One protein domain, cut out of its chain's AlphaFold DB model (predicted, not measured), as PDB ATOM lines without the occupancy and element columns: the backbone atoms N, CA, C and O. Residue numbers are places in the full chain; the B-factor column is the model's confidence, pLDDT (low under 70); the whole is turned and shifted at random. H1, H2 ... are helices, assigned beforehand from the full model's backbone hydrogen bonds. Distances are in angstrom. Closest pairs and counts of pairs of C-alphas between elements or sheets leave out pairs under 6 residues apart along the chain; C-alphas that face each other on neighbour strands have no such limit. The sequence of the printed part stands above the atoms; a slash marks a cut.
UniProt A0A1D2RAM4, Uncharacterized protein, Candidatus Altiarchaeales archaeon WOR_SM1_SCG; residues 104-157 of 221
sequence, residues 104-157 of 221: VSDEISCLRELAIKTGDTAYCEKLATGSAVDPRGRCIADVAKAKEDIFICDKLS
ATOM      1  N   VAL A 104      18.193  48.427   5.256       78.19
ATOM      2  CA  VAL A 104      18.112  47.069   5.819       78.19
ATOM      3  C   VAL A 104      16.654  46.629   5.951       78.19
ATOM      4  O   VAL A 104      15.815  47.366   6.457       78.19
ATOM      5  N   SER A 105      16.347  45.390   5.550       80.25
ATOM      6  CA  SER A 105      14.993  44.814   5.644       80.25
ATOM      7  C   SER A 105      14.470  44.673   7.078       80.25
ATOM      8  O   SER A 105      13.278  44.453   7.273       80.25
ATOM      9  N   ASP A 106      15.360  44.762   8.068       87.56
ATOM     10  CA  ASP A 106      15.043  44.729   9.493       87.56
ATOM     11  C   ASP A 106      15.780  45.863  10.222       87.56
ATOM     12  O   ASP A 106      16.813  45.681  10.875       87.56
ATOM     13  N   GLU A 107      15.244  47.072  10.060       89.75
ATOM     14  CA  GLU A 107      15.745  48.289  10.699       89.75
ATOM     15  C   GLU A 107      15.797  48.154  12.233       89.75
ATOM     16  O   GLU A 107      16.752  48.612  12.864       89.75
ATOM     17  N   ILE A 108      14.815  47.472  12.839       92.12
ATOM     18  CA  ILE A 108      14.728  47.290  14.295       92.12
ATOM     19  C   ILE A 108      15.935  46.502  14.811       92.12
ATOM     20  O   ILE A 108      16.581  46.929  15.774       92.12
ATOM     21  N   SER A 109      16.251  45.370  14.175       93.31
ATOM     22  CA  SER A 109      17.403  44.549  14.559       93.31
ATOM     23  C   SER A 109      18.724  45.294  14.358       93.31
ATOM     24  O   SER A 109      19.554  45.299  15.268       93.31
ATOM     25  N   CYS A 110      18.884  46.003  13.233       95.25
ATOM     26  CA  CYS A 110      20.077  46.813  12.961       95.25
ATOM     27  C   CYS A 110      20.318  47.876  14.046       95.25
ATOM     28  O   CYS A 110      21.404  47.956  14.628       95.25
ATOM     29  N   LEU A 111      19.289  48.664  14.376       95.19
ATOM     30  CA  LEU A 111      19.392  49.723  15.382       95.19
ATOM     31  C   LEU A 111      19.707  49.169  16.774       95.19
ATOM     32  O   LEU A 111      20.539  49.733  17.486       95.19
ATOM     33  N   ARG A 112      19.085  48.050  17.156       95.81
ATOM     34  CA  ARG A 112      19.343  47.381  18.437       95.81
ATOM     35  C   ARG A 112      20.788  46.888  18.544       95.81
ATOM     36  O   ARG A 112      21.422  47.099  19.577       95.81
ATOM     37  N   GLU A 113      21.328  46.268  17.497       96.06
ATOM     38  CA  GLU A 113      22.723  45.810  17.479       96.06
ATOM     39  C   GLU A 113      23.716  46.972  17.587       96.06
ATOM     40  O   GLU A 113      24.674  46.896  18.364       96.06
ATOM     41  N   LEU A 114      23.469  48.071  16.866       96.00
ATOM     42  CA  LEU A 114      24.278  49.285  16.982       96.00
ATOM     43  C   LEU A 114      24.233  49.850  18.400       96.00
ATOM     44  O   LEU A 114      25.290  50.167  18.953       96.00
ATOM     45  N   ALA A 115      23.046  49.918  19.009       97.69
ATOM     46  CA  ALA A 115      22.873  50.382  20.382       97.69
ATOM     47  C   ALA A 115      23.694  49.535  21.367       97.69
ATOM     48  O   ALA A 115      24.450  50.075  22.171       97.69
ATOM     49  N   ILE A 116      23.616  48.205  21.271       97.81
ATOM     50  CA  ILE A 116      24.344  47.276  22.154       97.81
ATOM     51  C   ILE A 116      25.859  47.415  21.964       97.81
ATOM     52  O   ILE A 116      26.617  47.534  22.934       97.81
ATOM     53  N   LYS A 117      26.316  47.427  20.706       97.44
ATOM     54  CA  LYS A 117      27.740  47.505  20.370       97.44
ATOM     55  C   LYS A 117      28.348  48.809  20.882       97.44
ATOM     56  O   LYS A 117      29.360  48.782  21.583       97.44
ATOM     57  N   THR A 118      27.703  49.933  20.585       97.00
ATOM     58  CA  THR A 118      28.196  51.273  20.944       97.00
ATOM     59  C   THR A 118      27.924  51.646  22.401       97.00
ATOM     60  O   THR A 118      28.695  52.400  22.982       97.00
ATOM     61  N   GLY A 119      26.879  51.092  23.017       96.94
ATOM     62  CA  GLY A 119      26.342  51.575  24.294       96.94
ATOM     63  C   GLY A 119      25.429  52.792  24.157       96.94
ATOM     64  O   GLY A 119      24.945  53.299  25.164       96.94
ATOM     65  N   ASP A 120      25.194  53.277  22.937       97.25
ATOM     66  CA  ASP A 120      24.427  54.493  22.715       97.25
ATOM     67  C   ASP A 120      22.929  54.192  22.580       97.25
ATOM     68  O   ASP A 120      22.421  53.724  21.560       97.25
ATOM     69  N   THR A 121      22.185  54.512  23.634       97.56
ATOM     70  CA  THR A 121      20.721  54.393  23.650       97.56
ATOM     71  C   THR A 121      20.004  55.314  22.659       97.56
ATOM     72  O   THR A 121      18.822  55.093  22.408       97.56
ATOM     73  N   ALA A 122      20.670  56.314  22.065       96.38
ATOM     74  CA  ALA A 122      20.059  57.166  21.042       96.38
ATOM     75  C   ALA A 122      19.600  56.358  19.815       96.38
ATOM     76  O   ALA A 122      18.638  56.741  19.152       96.38
ATOM     77  N   TYR A 123      20.225  55.205  19.539       95.81
ATOM     78  CA  TYR A 123      19.728  54.267  18.529       95.81
ATOM     79  C   TYR A 123      18.396  53.617  18.940       95.81
ATOM     80  O   TYR A 123      17.534  53.426  18.086       95.81
ATOM     81  N   CYS A 124      18.181  53.343  20.233       96.38
ATOM     82  CA  CYS A 124      16.908  52.819  20.738       96.38
ATOM     83  C   CYS A 124      15.774  53.852  20.648       96.38
ATOM     84  O   CYS A 124      14.626  53.473  20.436       96.38
ATOM     85  N   GLU A 125      16.081  55.148  20.772       94.50
ATOM     86  CA  GLU A 125      15.090  56.234  20.656       94.50
ATOM     87  C   GLU A 125      14.511  56.377  19.240       94.50
ATOM     88  O   GLU A 125      13.448  56.965  19.060       94.50
ATOM     89  N   LYS A 126      15.182  55.808  18.230       93.50
ATOM     90  CA  LYS A 126      14.679  55.758  16.849       93.50
ATOM     91  C   LYS A 126      13.609  54.679  16.649       93.50
ATOM     92  O   LYS A 126      12.924  54.684  15.631       93.50
ATOM     93  N   LEU A 127      13.450  53.758  17.602       92.00
ATOM     94  CA  LEU A 127      12.467  52.680  17.524       92.00
ATOM     95  C   LEU A 127      11.073  53.195  17.899       92.00
ATOM     96  O   LEU A 127      10.889  53.858  18.920       92.00
ATOM     97  N   ALA A 128      10.075  52.848  17.085       81.06
ATOM     98  CA  ALA A 128       8.706  53.314  17.269       81.06
ATOM     99  C   ALA A 128       8.116  52.894  18.629       81.06
ATOM    100  O   ALA A 128       8.111  51.717  19.002       81.06
ATOM    101  N   THR A 129       7.540  53.862  19.338       69.88
ATOM    102  CA  THR A 129       6.730  53.647  20.542       69.88
ATOM    103  C   THR A 129       5.254  53.532  20.157       69.88
ATOM    104  O   THR A 129       4.762  54.368  19.403       69.88
ATOM    105  N   GLY A 130       4.526  52.540  20.681       67.69
ATOM    106  CA  GLY A 130       3.067  52.427  20.490       67.69
ATOM    107  C   GLY A 130       2.575  51.179  19.751       67.69
ATOM    108  O   GLY A 130       1.379  51.048  19.507       67.69
ATOM    109  N   SER A 131       3.466  50.244  19.417       71.38
ATOM    110  CA  SER A 131       3.063  48.880  19.056       71.38
ATOM    111  C   SER A 131       2.717  48.062  20.310       71.38
ATOM    112  O   SER A 131       3.127  48.407  21.417       71.38
ATOM    113  N   ALA A 132       1.979  46.955  20.147       77.38
ATOM    114  CA  ALA A 132       1.706  46.009  21.242       77.38
ATOM    115  C   ALA A 132       3.001  45.454  21.870       77.38
ATOM    116  O   ALA A 132       3.033  45.071  23.038       77.38
ATOM    117  N   VAL A 133       4.078  45.444  21.085       82.19
ATOM    118  CA  VAL A 133       5.447  45.191  21.524       82.19
ATOM    119  C   VAL A 133       6.146  46.540  21.711       82.19
ATOM    120  O   VAL A 133       5.989  47.422  20.871       82.19
ATOM    121  N   ASP A 134       6.924  46.698  22.784       90.31
ATOM    122  CA  ASP A 134       7.763  47.880  23.034       90.31
ATOM    123  C   ASP A 134       9.226  47.602  22.624       90.31
ATOM    124  O   ASP A 134      10.031  47.180  23.465       90.31
ATOM    125  N   PRO A 135       9.585  47.769  21.333       93.50
ATOM    126  CA  PRO A 135      10.936  47.498  20.845       93.50
ATOM    127  C   PRO A 135      11.970  48.444  21.464       93.50
ATOM    128  O   PRO A 135      13.092  48.016  21.740       93.50
ATOM    129  N   ARG A 136      11.583  49.695  21.746       95.44
ATOM    130  CA  ARG A 136      12.430  50.688  22.413       95.44
ATOM    131  C   ARG A 136      12.827  50.211  23.807       95.44
ATOM    132  O   ARG A 136      14.015  50.150  24.110       95.44
ATOM    133  N   GLY A 137      11.849  49.829  24.629       96.00
ATOM    134  CA  GLY A 137      12.109  49.351  25.985       96.00
ATOM    135  C   GLY A 137      13.011  48.115  26.016       96.00
ATOM    136  O   GLY A 137      13.947  48.055  26.811       96.00
ATOM    137  N   ARG A 138      12.792  47.163  25.096       95.44
ATOM    138  CA  ARG A 138      13.662  45.984  24.953       95.44
ATOM    139  C   ARG A 138      15.093  46.376  24.575       95.44
ATOM    140  O   ARG A 138      16.023  45.925  25.230       95.44
ATOM    141  N   CYS A 139      15.256  47.248  23.577       97.88
ATOM    142  CA  CYS A 139      16.566  47.748  23.155       97.88
ATOM    143  C   CYS A 139      17.333  48.383  24.322       97.88
ATOM    144  O   CYS A 139      18.477  48.015  24.567       97.88
ATOM    145  N   ILE A 140      16.691  49.271  25.090       98.38
ATOM    146  CA  ILE A 140      17.311  49.917  26.257       98.38
ATOM    147  C   ILE A 140      17.768  48.872  27.284       98.38
ATOM    148  O   ILE A 140      18.903  48.947  27.753       98.38
ATOM    149  N   ALA A 141      16.924  47.884  27.601       98.06
ATOM    150  CA  ALA A 141      17.273  46.820  28.543       98.06
ATOM    151  C   ALA A 141      18.470  45.978  28.061       98.06
ATOM    152  O   ALA A 141      19.352  45.650  28.854       98.06
ATOM    153  N   ASP A 142      18.550  45.671  26.762       98.19
ATOM    154  CA  ASP A 142      19.690  44.942  26.200       98.19
ATOM    155  C   ASP A 142      20.989  45.750  26.256       98.19
ATOM    156  O   ASP A 142      22.046  45.188  26.543       98.19
ATOM    157  N   VAL A 143      20.924  47.064  26.007       98.62
ATOM    158  CA  VAL A 143      22.085  47.951  26.159       98.62
ATOM    159  C   VAL A 143      22.535  47.983  27.618       98.62
ATOM    160  O   VAL A 143      23.716  47.773  27.886       98.62
ATOM    161  N   ALA A 144      21.603  48.178  28.555       98.50
ATOM    162  CA  ALA A 144      21.886  48.194  29.991       98.50
ATOM    163  C   ALA A 144      22.573  46.898  30.445       98.50
ATOM    164  O   ALA A 144      23.606  46.933  31.110       98.50
ATOM    165  N   LYS A 145      22.051  45.752  29.995       98.25
ATOM    166  CA  LYS A 145      22.610  44.422  30.245       98.25
ATOM    167  C   LYS A 145      24.005  44.247  29.648       98.25
ATOM    168  O   LYS A 145      24.909  43.803  30.343       98.25
ATOM    169  N   ALA A 146      24.194  44.605  28.379       98.19
ATOM    170  CA  ALA A 146      25.473  44.446  27.691       98.19
ATOM    171  C   ALA A 146      26.574  45.369  28.231       98.19
ATOM    172  O   ALA A 146      27.757  45.072  28.066       98.19
ATOM    173  N   LYS A 147      26.194  46.501  28.835       98.25
ATOM    174  CA  LYS A 147      27.118  47.446  29.474       98.25
ATOM    175  C   LYS A 147      27.204  47.281  30.991       98.25
ATOM    176  O   LYS A 147      28.041  47.934  31.605       98.25
ATOM    177  N   GLU A 148      26.372  46.419  31.576       97.88
ATOM    178  CA  GLU A 148      26.231  46.232  33.025       97.88
ATOM    179  C   GLU A 148      26.026  47.559  33.787       97.88
ATOM    180  O   GLU A 148      26.517  47.745  34.913       97.88
ATOM    181  N   ASP A 149      25.300  48.485  33.150       98.12
ATOM    182  CA  ASP A 149      25.063  49.852  33.614       98.12
ATOM    183  C   ASP A 149      23.595  50.046  34.002       98.12
ATOM    184  O   ASP A 149      22.694  50.108  33.162       98.12
ATOM    185  N   ILE A 150      23.367  50.166  35.310       97.81
ATOM    186  CA  ILE A 150      22.038  50.343  35.890       97.81
ATOM    187  C   ILE A 150      21.413  51.697  35.548       97.81
ATOM    188  O   ILE A 150      20.195  51.774  35.423       97.81
ATOM    189  N   PHE A 151      22.208  52.748  35.323       98.19
ATOM    190  CA  PHE A 151      21.670  54.076  35.010       98.19
ATOM    191  C   PHE A 151      20.965  54.099  33.649       98.19
ATOM    192  O   PHE A 151      20.125  54.956  33.377       98.19
ATOM    193  N   ILE A 152      21.259  53.125  32.783       98.50
ATOM    194  CA  ILE A 152      20.529  52.937  31.529       98.50
ATOM    195  C   ILE A 152      19.103  52.432  31.799       98.50
ATOM    196  O   ILE A 152      18.178  52.836  31.087       98.50
ATOM    197  N   CYS A 153      18.891  51.618  32.841       98.38
ATOM    198  CA  CYS A 153      17.558  51.151  33.231       98.38
ATOM    199  C   CYS A 153      16.634  52.306  33.640       98.38
ATOM    200  O   CYS A 153      15.425  52.196  33.435       98.38
ATOM    201  N   ASP A 154      17.160  53.431  34.139       97.50
ATOM    202  CA  ASP A 154      16.371  54.609  34.551       97.50
ATOM    203  C   ASP A 154      15.599  55.261  33.389       97.50
ATOM    204  O   ASP A 154      14.682  56.053  33.597       97.50
ATOM    205  N   LYS A 155      15.927  54.900  32.141       97.19
ATOM    206  CA  LYS A 155      15.174  55.308  30.942       97.19
ATOM    207  C   LYS A 155      13.891  54.497  30.722       97.19
ATOM    208  O   LYS A 155      13.095  54.832  29.840       97.19
ATOM    209  N   LEU A 156      13.711  53.417  31.479       96.56
ATOM    210  CA  LEU A 156      12.513  52.583  31.515       96.56
ATOM    211  C   LEU A 156      11.604  53.018  32.669       96.56
ATOM    212  O   LEU A 156      11.983  53.807  33.528       96.56
ATOM    213  N   SER A 157      10.378  52.505  32.705       95.44
ATOM    214  CA  SER A 157       9.419  52.847  33.761       95.44
ATOM    215  C   SER A 157       8.652  51.625  34.248       95.44
ATOM    216  O   SER A 157       8.398  50.690  33.479       95.44
TER     217      SER A 157
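This is residues 104 to 157 of the 221 residues of an uncharacterized protein of Candidatus Altiarchaeales archaeon WOR_SM1_SCG (UniProt A0A1D2RAM4). The longest helix, H3, sits side by side with H1 and the shorter H2 in a small three-helix bundle whose centres make a triangle. A fourth, very short helix, H4, packs on H3 through residues 140 to 144 of H3 and is apart from H1 and H2. The printed part has 54 residues with four named helices, H1, H2, H3 and H4 in chain order, and no named strand; the class is all helix. The whole is compact, with a radius of gyration of the C-alphas of 10.4 A and spans of 30 by 23 by 14 A.

H3, residues 135 to 147, is 18.3 A long and begins at C-alpha 135 (10.936, 47.498, 20.845). H1, residues 107 to 118, is 16.4 A long and begins at C-alpha 107 (15.745, 48.289, 10.699). H2, residues 121 to 126, measures 9.2 A. H4, residues 150 to 153, measures 5.3 A and ends at C-alpha 153 (17.558, 51.151, 33.231).

H3 is the hub, touching three helices. H3 and H1 touch at a shallow tilt of 23 degrees, the same way; their closest C-alphas, Val 143 and Ile 116, are 4.6 A apart. H2 and H3 are a helical hairpin at a shallow tilt of 14 degrees, opposite ways, with closest C-alphas Cys 124 and Arg 136 at 5.2 A. H1 and H2 are also a helical hairpin, at 14 degrees; H1 touches H2 with residues 111 to 115 alone, and the closest C-alphas, Ala 115 and Tyr 123, are 5.3 A apart. H3 touches H4 with residues 140 to 144 alone, the closest C-alphas being Ala 144 and Ile 152 at 5.2 A. H1 and H4 are apart; H2 and H4 are only just apart, at 8.0 A. In H1 and H3 every O i to N i+4 pair is within hydrogen-bond range, in H2 1 of 2, and H4 is too short for such a pair.

The C-alphas of Ser 105 and Ile 150, the two farthest apart, are 31.5 A apart. The printed part has no cut. The links H1 to H2 and H3 to H4 are tight, and H2 to H3, with 8 residues, is short. The mean pLDDT of the printed part is 93.1; residues 129 to 130, in the link from H2 to H3, are under 70.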